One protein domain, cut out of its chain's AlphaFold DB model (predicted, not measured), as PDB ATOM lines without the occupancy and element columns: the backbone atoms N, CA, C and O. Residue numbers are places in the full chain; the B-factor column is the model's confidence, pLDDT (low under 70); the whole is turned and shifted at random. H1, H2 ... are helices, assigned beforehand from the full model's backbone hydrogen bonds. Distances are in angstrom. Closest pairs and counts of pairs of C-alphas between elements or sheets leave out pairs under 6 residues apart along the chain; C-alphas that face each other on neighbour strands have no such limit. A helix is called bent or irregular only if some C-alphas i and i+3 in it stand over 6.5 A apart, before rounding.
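AT A GLANCE: This is residues 16 to 95 of the 206 residues of the protein "MYND-type domain-containing protein" of Peniophora sp. CBMAI 1063 (UniProt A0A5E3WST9). Two kinked helices cross nearly at a right angle: H1 stands across the early part of H2, and the short helix H3 folds back and packs on H2 on one side of H1. On the other side of H1 a wide loop, residues 38 to 58, swings out before the chain enters H2, and residues 36 to 42 stick out from the body. The far end of H2 turns off at a kink near residue 73, and the longest axis runs from that end to the loop. The printed part has 80 residues with three named helices, H1, H2 and H3 in that order, and no named strand, and its class is all helix. It is compact, with a radius of gyration of the C-alphas of 13.0 A and spans of 35 by 26 by 18 A.

HOW THE PARTS SIT: H1, residues 16 to 37, has a kink of 103 degrees near residue 24. H2, residues 59 to 79, has a kink of 88 degrees near residue 73. H1 and H2 only just touch, with 3 pairs of C-alphas within 8 A; the closest C-alphas are those of Phe 30 and Tyr 62, 6.9 A apart. H1 touches H2 with residues 26 to 30 alone and H2 touches H1 with residues 62 to 66 alone, and the lines of the two helices are about perpendicular, at 82 degrees. H3, residues 86 to 93, touches H2 through residues 63 to 71 of H2 alone, with the closest C-alphas those of Ala 67 and Ala 88, 4.9 A apart. H2 and H3 run opposite ways at a steep tilt of 53 degrees. H1 and H3 are close but not clearly touching, the closest C-alphas being those of Ile 18 and Val 92, 7.5 A apart. In H3 every O i to N i+4 pair is within hydrogen-bond range; in H1 15 of 18 are, and in H2 14 of 17.

IN THESE COORDINATES: H1 begins at C-alpha 16, (183.821, 160.824, 182.609), and measures 24.0 A from first to last C-alpha. It is irregular, with C-alphas 21 and 24 lying 9.3 A apart. H2 begins at C-alpha 59, (179.823, 158.185, 190.888), and measures 22.2 A. It is irregular too, with C-alphas 74 and 77 lying 9.3 A apart. H3 measures 10.3 A and ends at C-alpha 93, (181.749, 168.546, 190.912).

THE WHOLE: The two C-alphas farthest apart, those of Leu 42 and Tyr 75, are 36.1 A apart. The C-alphas of the first and last printed residues, Asp 16 and Cys 95, are 10.7 A apart. The printed part has no cut. The link from H1 to H2 is long, with 21 residues, and the link from H2 to H3 is short, with 6. The mean pLDDT of the printed part is 83.5, and the model's confidence is under 70 at residues 45, 81, 86 to 87 and 93 to 95.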
ATOM      1  N   ASP A  16     182.732 161.025 183.571       89.38
ATOM      2  CA  ASP A  16     183.821 160.824 182.609       89.38
ATOM      3  C   ASP A  16     184.885 161.924 182.666       89.38
ATOM      4  O   ASP A  16     186.082 161.630 182.649       89.38
ATOM      5  N   GLN A  17     184.478 163.196 182.714       84.88
ATOM      6  CA  GLN A  17     185.427 164.302 182.830       84.88
ATOM      7  C   GLN A  17     186.123 164.299 184.188       84.88
ATOM      8  O   GLN A  17     187.320 164.584 184.236       84.88
ATOM      9  N   ILE A  18     185.427 163.933 185.267       87.00
ATOM     10  CA  ILE A  18     186.038 163.798 186.595       87.00
ATOM     11  C   ILE A  18     187.110 162.702 186.552       87.00
ATOM     12  O   ILE A  18     188.273 162.969 186.848       87.00
ATOM     13  N   VAL A  19     186.780 161.499 186.074       90.62
ATOM     14  CA  VAL A  19     187.747 160.392 185.963       90.62
ATOM     15  C   VAL A  19     188.930 160.765 185.062       90.62
ATOM     16  O   VAL A  19     190.076 160.471 185.403       90.62
ATOM     17  N   LYS A  20     188.698 161.464 183.944       87.62
ATOM     18  CA  LYS A  20     189.775 161.968 183.069       87.62
ATOM     19  C   LYS A  20     190.660 163.007 183.762       87.62
ATOM     20  O   LYS A  20     191.870 162.988 183.557       87.62
ATOM     21  N   THR A  21     190.071 163.892 184.564       85.19
ATOM     22  CA  THR A  21     190.779 164.962 185.285       85.19
ATOM     23  C   THR A  21     191.683 164.408 186.381       85.19
ATOM     24  O   THR A  21     192.843 164.799 186.471       85.19
ATOM     25  N   TYR A  22     191.165 163.495 187.207       86.50
ATOM     26  CA  TYR A  22     191.901 162.933 188.348       86.50
ATOM     27  C   TYR A  22     192.761 161.716 187.974       86.50
ATOM     28  O   TYR A  22     193.699 161.361 188.690       86.50
ATOM     29  N   GLY A  23     192.484 161.099 186.827       89.50
ATOM     30  CA  GLY A  23     193.312 160.068 186.224       89.50
ATOM     31  C   GLY A  23     193.174 158.671 186.848       89.50
ATOM     32  O   GLY A  23     192.489 158.455 187.853       89.50
ATOM     33  N   PRO A  24     193.856 157.675 186.253       90.06
ATOM     34  CA  PRO A  24     193.703 156.268 186.622       90.06
ATOM     35  C   PRO A  24     194.256 155.928 188.013       90.06
ATOM     36  O   PRO A  24     193.833 154.936 188.597       90.06
ATOM     37  N   GLN A  25     195.175 156.728 188.564       89.94
ATOM     38  CA  GLN A  25     195.734 156.500 189.903       89.94
ATOM     39  C   GLN A  25     194.701 156.762 191.007       89.94
ATOM     40  O   GLN A  25     194.580 155.971 191.942       89.94
ATOM     41  N   ALA A  26     193.922 157.843 190.888       91.81
ATOM     42  CA  ALA A  26     192.850 158.148 191.832       91.81
ATOM     43  C   ALA A  26     191.758 157.071 191.792       91.81
ATOM     44  O   ALA A  26     191.256 156.644 192.829       91.81
ATOM     45  N   LEU A  27     191.441 156.602 190.587       93.62
ATOM     46  CA  LEU A  27     190.499 155.518 190.347       93.62
ATOM     47  C   LEU A  27     190.983 154.175 190.929       93.62
ATOM     48  O   LEU A  27     190.202 153.455 191.544       93.62
ATOM     49  N   ASP A  28     192.272 153.850 190.790       92.81
ATOM     50  CA  ASP A  28     192.870 152.655 191.400       92.81
ATOM     51  C   ASP A  28     192.858 152.714 192.933       92.81
ATOM     52  O   ASP A  28     192.559 151.719 193.595       92.81
ATOM     53  N   ALA A  29     193.140 153.886 193.506       92.88
ATOM     54  CA  ALA A  29     193.067 154.094 194.946       92.88
ATOM     55  C   ALA A  29     191.633 153.918 195.471       92.88
ATOM     56  O   ALA A  29     191.433 153.200 196.448       92.88
ATOM     57  N   PHE A  30     190.641 154.492 194.782       94.88
ATOM     58  CA  PHE A  30     189.229 154.287 195.111       94.88
ATOM     59  C   PHE A  30     188.841 152.808 195.030       94.88
ATOM     60  O   PHE A  30     188.221 152.277 195.950       94.88
ATOM     61  N   ARG A  31     189.264 152.113 193.965       93.75
ATOM     62  CA  ARG A  31     189.046 150.671 193.804       93.75
ATOM     63  C   ARG A  31     189.609 149.886 194.989       93.75
ATOM     64  O   ARG A  31     188.900 149.059 195.545       93.75
ATOM     65  N   LYS A  32     190.860 150.138 195.386       91.88
ATOM     66  CA  LYS A  32     191.505 149.454 196.525       91.88
ATOM     67  C   LYS A  32     190.755 149.686 197.833       91.88
ATOM     68  O   LYS A  32     190.535 148.738 198.580       91.88
ATOM     69  N   GLU A  33     190.343 150.924 198.094       91.31
ATOM     70  CA  GLU A  33     189.584 151.264 199.298       91.31
ATOM     71  C   GLU A  33     188.198 150.609 199.307       91.31
ATOM     72  O   GLU A  33     187.770 150.078 200.330       91.31
ATOM     73  N   THR A  34     187.520 150.599 198.161       91.62
ATOM     74  CA  THR A  34     186.195 149.987 198.020       91.62
ATOM     75  C   THR A  34     186.278 148.470 198.161       91.62
ATOM     76  O   THR A  34     185.493 147.886 198.900       91.62
ATOM     77  N   LEU A  35     187.274 147.827 197.541       89.81
ATOM     78  CA  LEU A  35     187.516 146.386 197.673       89.81
ATOM     79  C   LEU A  35     187.821 145.969 199.117       89.81
ATOM     80  O   LEU A  35     187.446 144.876 199.521       89.81
ATOM     81  N   ALA A  36     188.472 146.830 199.902       88.44
ATOM     82  CA  ALA A  36     188.745 146.554 201.312       88.44
ATOM     83  C   ALA A  36     187.487 146.616 202.198       88.44
ATOM     84  O   ALA A  36     187.495 146.082 203.305       88.44
ATOM     85  N   LYS A  37     186.428 147.294 201.739       87.19
ATOM     86  CA  LYS A  37     185.201 147.555 202.510       87.19
ATOM     87  C   LYS A  37     183.982 146.796 201.987       87.19
ATOM     88  O   LYS A  37     183.012 146.638 202.722       87.19
ATOM     89  N   THR A  38     184.006 146.372 200.727       86.56
ATOM     90  CA  THR A  38     182.876 145.700 200.091       86.56
ATOM     91  C   THR A  38     182.704 144.285 200.630       86.56
ATOM     92  O   THR A  38     183.665 143.537 200.798       86.56
ATOM     93  N   THR A  39     181.454 143.914 200.888       86.12
ATOM     94  CA  THR A  39     181.041 142.545 201.214       86.12
ATOM     95  C   THR A  39     180.429 141.833 200.008       86.12
ATOM     96  O   THR A  39     179.970 140.699 200.140       86.12
ATOM     97  N   ASP A  40     180.410 142.484 198.839       79.75
ATOM     98  CA  ASP A  40     179.835 141.935 197.616       79.75
ATOM     99  C   ASP A  40     180.691 140.763 197.090       79.75
ATOM    100  O   ASP A  40     181.843 140.972 196.691       79.75
ATOM    101  N   PRO A  41     180.154 139.527 197.043       74.75
ATOM    102  CA  PRO A  41     180.871 138.373 196.502       74.75
ATOM    103  C   PRO A  41     181.171 138.501 194.997       74.75
ATOM    104  O   PRO A  41     182.015 137.766 194.482       74.75
ATOM    105  N   LEU A  42     180.512 139.431 194.295       71.00
ATOM    106  CA  LEU A  42     180.723 139.758 192.882       71.00
ATOM    107  C   LEU A  42     181.728 140.899 192.657       71.00
ATOM    108  O   LEU A  42     181.999 141.258 191.511       71.00
ATOM    109  N   ALA A  43     182.380 141.391 193.715       73.75
ATOM    110  CA  ALA A  43     183.489 142.336 193.626       73.75
ATOM    111  C   ALA A  43     184.911 141.707 193.612       73.75
ATOM    112  O   ALA A  43     185.808 142.257 194.255       73.75
ATOM    113  N   PRO A  44     185.226 140.583 192.922       71.94
ATOM    114  CA  PRO A  44     186.613 140.151 192.819       71.94
ATOM    115  C   PRO A  44     187.528 141.206 192.184       71.94
ATOM    116  O   PRO A  44     187.226 141.796 191.142       71.94
ATOM    117  N   SER A  45     188.731 141.339 192.749       66.19
ATOM    118  CA  SER A  45     189.797 142.252 192.306       66.19
ATOM    119  C   SER A  45     190.204 142.113 190.832       66.19
ATOM    120  O   SER A  45     190.768 143.049 190.263       66.19
ATOM    121  N   HIS A  46     189.918 140.969 190.201       74.69
ATOM    122  CA  HIS A  46     190.224 140.705 188.795       74.69
ATOM    123  C   HIS A  46     189.173 141.258 187.819       74.69
ATOM    124  O   HIS A  46     189.490 141.453 186.648       74.69
ATOM    125  N   GLN A  47     187.944 141.527 188.273       83.06
ATOM    126  CA  GLN A  47     186.873 142.045 187.413       83.06
ATOM    127  C   GLN A  47     186.845 143.569 187.395       83.06
ATOM    128  O   GLN A  47     186.495 144.167 186.382       83.06
ATOM    129  N   TRP A  48     187.239 144.217 188.490       89.62
ATOM    130  CA  TRP A  48     187.272 145.673 188.567       89.62
ATOM    131  C   TRP A  48     188.639 146.169 188.124       89.62
ATOM    132  O   TRP A  48     189.640 145.972 188.805       89.62
ATOM    133  N   THR A  49     188.706 146.836 186.981       90.81
ATOM    134  CA  THR A  49     189.928 147.437 186.442       90.81
ATOM    135  C   THR A  49     189.706 148.916 186.157       90.81
ATOM    136  O   THR A  49     188.585 149.365 185.928       90.81
ATOM    137  N   THR A  50     190.786 149.692 186.076       90.69
ATOM    138  CA  THR A  50     190.701 151.107 185.680       90.69
ATOM    139  C   THR A  50     190.177 151.308 184.255       90.69
ATOM    140  O   THR A  50     189.831 152.426 183.898       90.69
ATOM    141  N   ARG A  51     190.104 150.256 183.425       90.69
ATOM    142  CA  ARG A  51     189.602 150.329 182.044       90.69
ATOM    143  C   ARG A  51     188.096 150.115 181.925       90.69
ATOM    144  O   ARG A  51     187.506 150.604 180.972       90.69
ATOM    145  N   ASN A  52     187.485 149.405 182.870       93.25
ATOM    146  CA  ASN A  52     186.047 149.129 182.886       93.25
ATOM    147  C   ASN A  52     185.344 149.799 184.069       93.25
ATOM    148  O   ASN A  52     184.299 149.339 184.503       93.25
ATOM    149  N   TRP A  53     185.890 150.905 184.571       94.56
ATOM    150  CA  TRP A  53     185.260 151.673 185.642       94.56
ATOM    151  C   TRP A  53     183.788 152.029 185.425       94.56
ATOM    152  O   TRP A  53     183.070 152.008 186.423       94.56
ATOM    153  N   PRO A  54     183.271 152.251 184.197       94.06
ATOM    154  CA  PRO A  54     181.849 152.540 184.034       94.06
ATOM    155  C   PRO A  54     180.927 151.402 184.496       94.06
ATOM    156  O   PRO A  54     179.740 151.633 184.676       94.06
ATOM    157  N   THR A  55     181.440 150.176 184.671       91.12
ATOM    158  CA  THR A  55     180.626 149.013 185.064       91.12
ATOM    159  C   THR A  55     180.555 148.789 186.571       91.12
ATOM    160  O   THR A  55     179.767 147.958 187.005       91.12
ATOM    161  N   TRP A  56     181.403 149.448 187.362       91.19
ATOM    162  CA  TRP A  56     181.507 149.196 188.806       91.19
ATOM    163  C   TRP A  56     181.647 150.462 189.654       91.19
ATOM    164  O   TRP A  56     181.465 150.409 190.867       91.19
ATOM    165  N   LEU A  57     181.982 151.605 189.053       92.56
ATOM    166  CA  LEU A  57     182.118 152.863 189.773       92.56
ATOM    167  C   LEU A  57     180.740 153.397 190.170       92.56
ATOM    168  O   LEU A  57     179.901 153.634 189.304       92.56
ATOM    169  N   VAL A  58     180.557 153.673 191.457       91.88
ATOM    170  CA  VAL A  58     179.442 154.482 191.961       91.88
ATOM    171  C   VAL A  58     179.891 155.952 191.945       91.88
ATOM    172  O   VAL A  58     180.799 156.308 192.705       91.88
ATOM    173  N   PRO A  59     179.345 156.811 191.059       90.81
ATOM    174  CA  PRO A  59     179.823 158.185 190.888       90.81
ATOM    175  C   PRO A  59     179.799 159.012 192.176       90.81
ATOM    176  O   PRO A  59     180.726 159.779 192.433       90.81
ATOM    177  N   GLU A  60     178.760 158.848 192.990       88.50
ATOM    178  CA  GLU A  60     178.552 159.583 194.235       88.50
ATOM    179  C   GLU A  60     179.657 159.265 195.249       88.50
ATOM    180  O   GLU A  60     180.305 160.175 195.773       88.50
ATOM    181  N   ASP A  61     179.942 157.978 195.452       90.56
ATOM    182  CA  ASP A  61     180.991 157.518 196.364       90.56
ATOM    183  C   ASP A  61     182.377 157.957 195.892       90.56
ATOM    184  O   ASP A  61     183.223 158.349 196.700       90.56
ATOM    185  N   TYR A  62     182.605 157.949 194.577       92.69
ATOM    186  CA  TYR A  62     183.860 158.414 194.004       92.69
ATOM    187  C   TYR A  62     184.074 159.914 194.230       92.69
ATOM    188  O   TYR A  62     185.168 160.331 194.615       92.69
ATOM    189  N   VAL A  63     183.035 160.735 194.049       90.31
ATOM    190  CA  VAL A  63     183.102 162.180 194.317       90.31
ATOM    191  C   VAL A  63     183.372 162.452 195.797       90.31
ATOM    192  O   VAL A  63     184.230 163.276 196.115       90.31
ATOM    193  N   VAL A  64     182.713 161.727 196.707       89.00
ATOM    194  CA  VAL A  64     182.968 161.840 198.153       89.00
ATOM    195  C   VAL A  64     184.395 161.442 198.496       89.00
ATOM    196  O   VAL A  64     185.067 162.146 199.248       89.00
ATOM    197  N   PHE A  65     184.881 160.336 197.938       92.44
ATOM    198  CA  PHE A  65     186.258 159.892 198.115       92.44
ATOM    199  C   PHE A  65     187.258 160.970 197.680       92.44
ATOM    200  O   PHE A  65     188.178 161.302 198.433       92.44
ATOM    201  N   LEU A  66     187.061 161.564 196.501       91.38
ATOM    202  CA  LEU A  66     187.916 162.644 196.008       91.38
ATOM    203  C   LEU A  66     187.862 163.876 196.921       91.38
ATOM    204  O   LEU A  66     188.912 164.431 197.248       91.38
ATOM    205  N   ALA A  67     186.670 164.266 197.379       88.88
ATOM    206  CA  ALA A  67     186.481 165.401 198.280       88.88
ATOM    207  C   ALA A  67     187.174 165.182 199.637       88.88
ATOM    208  O   ALA A  67     187.878 166.067 200.120       88.88
ATOM    209  N   LYS A  68     187.071 163.980 200.218       87.25
ATOM    210  CA  LYS A  68     187.777 163.625 201.462       87.25
ATOM    211  C   LYS A  68     189.292 163.695 201.292       87.25
ATOM    212  O   LYS A  68     189.983 164.243 202.148       87.25
ATOM    213  N   ARG A  69     189.832 163.188 200.177       87.94
ATOM    214  CA  ARG A  69     191.279 163.278 199.907       87.94
ATOM    215  C   ARG A  69     191.738 164.720 199.712       87.94
ATOM    216  O   ARG A  69     192.802 165.072 200.209       87.94
ATOM    217  N   LEU A  70     190.941 165.551 199.044       83.81
ATOM    218  CA  LEU A  70     191.188 166.991 198.926       83.81
ATOM    219  C   LEU A  70     191.248 167.676 200.292       83.81
ATOM    220  O   LEU A  70     192.179 168.430 200.560       83.81
ATOM    221  N   GLN A  71     190.296 167.366 201.168       82.12
ATOM    222  CA  GLN A  71     190.248 167.924 202.514       82.12
ATOM    223  C   GLN A  71     191.490 167.531 203.330       82.12
ATOM    224  O   GLN A  71     192.101 168.384 203.967       82.12
ATOM    225  N   VAL A  72     191.935 166.272 203.249       82.94
ATOM    226  CA  VAL A  72     193.179 165.824 203.904       82.94
ATOM    227  C   VAL A  72     194.413 166.537 203.344       82.94
ATOM    228  O   VAL A  72     195.320 166.863 204.102       82.94
ATOM    229  N   LEU A  73     194.465 166.825 202.043       81.00
ATOM    230  CA  LEU A  73     195.575 167.591 201.466       81.00
ATOM    231  C   LEU A  73     195.582 169.053 201.929       81.00
ATOM    232  O   LEU A  73     196.649 169.623 202.130       81.00
ATOM    233  N   GLN A  74     194.406 169.657 202.100       79.56
ATOM    234  CA  GLN A  74     194.277 171.067 202.466       79.56
ATOM    235  C   GLN A  74     194.457 171.325 203.967       79.56
ATOM    236  O   GLN A  74     195.023 172.348 204.350       79.56
ATOM    237  N   TYR A  75     193.975 170.413 204.810       80.62
ATOM    238  CA  TYR A  75     193.924 170.583 206.266       80.62
ATOM    239  C   TYR A  75     194.781 169.554 207.024       80.62
ATOM    240  O   TYR A  75     194.804 169.542 208.254       80.62
ATOM    241  N   GLY A  76     195.494 168.684 206.306       81.81
ATOM    242  CA  GLY A  76     196.317 167.626 206.881       81.81
ATOM    243  C   GLY A  76     195.504 166.465 207.462       81.81
ATOM    244  O   GLY A  76     194.296 166.329 207.262       81.81
ATOM    245  N   ILE A  77     196.184 165.610 208.230       78.81
ATOM    246  CA  ILE A  77     195.595 164.412 208.855       78.81
ATOM    247  C   ILE A  77     194.456 164.727 209.835       78.81
ATOM    248  O   ILE A  77     193.638 163.860 210.118       78.81
ATOM    249  N   GLN A  78     194.378 165.967 210.327       77.94
ATOM    250  CA  GLN A  78     193.322 166.414 211.236       77.94
ATOM    251  C   GLN A  78     191.940 166.441 210.569       77.94
ATOM    252  O   GLN A  78     190.929 166.397 211.261       77.94
ATOM    253  N   ALA A  79     191.882 166.462 209.234       74.25
ATOM    254  CA  ALA A  79     190.632 166.317 208.495       74.25
ATOM    255  C   ALA A  79     190.123 164.869 208.414       74.25
ATOM    256  O   ALA A  79     189.022 164.631 207.913       74.25
ATOM    257  N   PHE A  80     190.898 163.884 208.875       71.31
ATOM    258  CA  PHE A  80     190.481 162.491 208.821       71.31
ATOM    259  C   PHE A  80     189.293 162.239 209.762       71.31
ATOM    260  O   PHE A  80     189.341 162.559 210.944       71.31
ATOM    261  N   GLY A  81     188.217 161.648 209.235       67.88
ATOM    262  CA  GLY A  81     186.997 161.361 210.000       67.88
ATOM    263  C   GLY A  81     185.976 162.502 210.046       67.88
ATOM    264  O   GLY A  81     184.880 162.293 210.558       67.88
ATOM    265  N   ILE A  82     186.290 163.668 209.474       71.75
ATOM    266  CA  ILE A  82     185.302 164.721 209.222       71.75
ATOM    267  C   ILE A  82     184.583 164.386 207.909       71.75
ATOM    268  O   ILE A  82     185.210 163.957 206.935       71.75
ATOM    269  N   ASP A  83     183.259 164.543 207.877       75.81
ATOM    270  CA  ASP A  83     182.511 164.428 206.627       75.81
ATOM    271  C   ASP A  83     183.019 165.454 205.611       75.81
ATOM    272  O   ASP A  83     183.379 166.579 205.968       75.81
ATOM    273  N   ALA A  84     183.054 165.053 204.336       70.00
ATOM    274  CA  ALA A  84     183.495 165.937 203.267       70.00
ATOM    275  C   ALA A  84     182.643 167.207 203.290       70.00
ATOM    276  O   ALA A  84     181.423 167.151 203.110       70.00
ATOM    277  N   GLN A  85     183.289 168.347 203.522       70.94
ATOM    278  CA  GLN A  85     182.597 169.625 203.512       70.94
ATOM    279  C   GLN A  85     182.024 169.900 202.103       70.94
ATOM    280  O   GLN A  85     182.550 169.441 201.083       70.94
ATOM    281  N   MET A  86     180.894 170.615 202.039       67.94
ATOM    282  CA  MET A  86     180.189 170.895 200.775       67.94
ATOM    283  C   MET A  86     181.044 171.680 199.772       67.94
ATOM    284  O   MET A  86     180.843 171.553 198.568       67.94
ATOM    285  N   ASP A  87     182.002 172.469 200.252       68.69
ATOM    286  CA  ASP A  87     182.990 173.174 199.437       68.69
ATOM    287  C   ASP A  87     183.952 172.199 198.738       68.69
ATOM    288  O   ASP A  87     184.150 172.313 197.531       68.69
ATOM    289  N   ALA A  88     184.464 171.183 199.438       70.44
ATOM    290  CA  ALA A  88     185.308 170.140 198.855       70.44
ATOM    291  C   ALA A  88     184.549 169.319 197.800       70.44
ATOM    292  O   ALA A  88     185.093 169.018 196.736       70.44
ATOM    293  N   ILE A  89     183.273 169.006 198.049       75.06
ATOM    294  CA  ILE A  89     182.401 168.352 197.059       75.06
ATOM    295  C   ILE A  89     182.149 169.283 195.868       75.06
ATOM    296  O   ILE A  89     182.253 168.856 194.718       75.06
ATOM    297  N   GLY A  90     181.872 170.563 196.126       72.94
ATOM    298  CA  GLY A  90     181.679 171.584 195.099       72.94
ATOM    299  C   GLY A  90     182.882 171.707 194.163       72.94
ATOM    300  O   GLY A  90     182.701 171.722 192.948       72.94
ATOM    301  N   VAL A  91     184.103 171.696 194.706       71.12
ATOM    302  CA  VAL A  91     185.355 171.728 193.928       71.12
ATOM    303  C   VAL A  91     185.472 170.525 192.988       71.12
ATOM    304  O   VAL A  91     185.837 170.696 191.824       71.12
ATOM    305  N   VAL A  92     185.132 169.317 193.455       74.38
ATOM    306  CA  VAL A  92     185.175 168.101 192.622       74.38
ATOM    307  C   VAL A  92     184.120 168.155 191.513       74.38
ATOM    308  O   VAL A  92     184.423 167.873 190.355       74.38
ATOM    309  N   VAL A  93     182.886 168.535 191.851       69.88
ATOM    310  CA  VAL A  93     181.749 168.546 190.912       69.88
ATOM    311  C   VAL A  93     181.885 169.645 189.858       69.88
ATOM    312  O   VAL A  93     181.479 169.450 188.714       69.88
ATOM    313  N   GLN A  94     182.479 170.788 190.210       67.31
ATOM    314  CA  GLN A  94     182.668 171.911 189.289       67.31
ATOM    315  C   GLN A  94     183.869 171.742 188.343       67.31
ATOM    316  O   GLN A  94     184.133 172.647 187.554       67.31
ATOM    317  N   CYS A  95     184.560 170.590 188.353       59.56
ATOM    318  CA  CYS A  95     185.630 170.242 187.407       59.56
ATOM    319  C   CYS A  95     186.641 171.383 187.170       59.56
ATOM    320  O   CYS A  95     187.063 171.631 186.036       59.56
TER     321      CYS A  95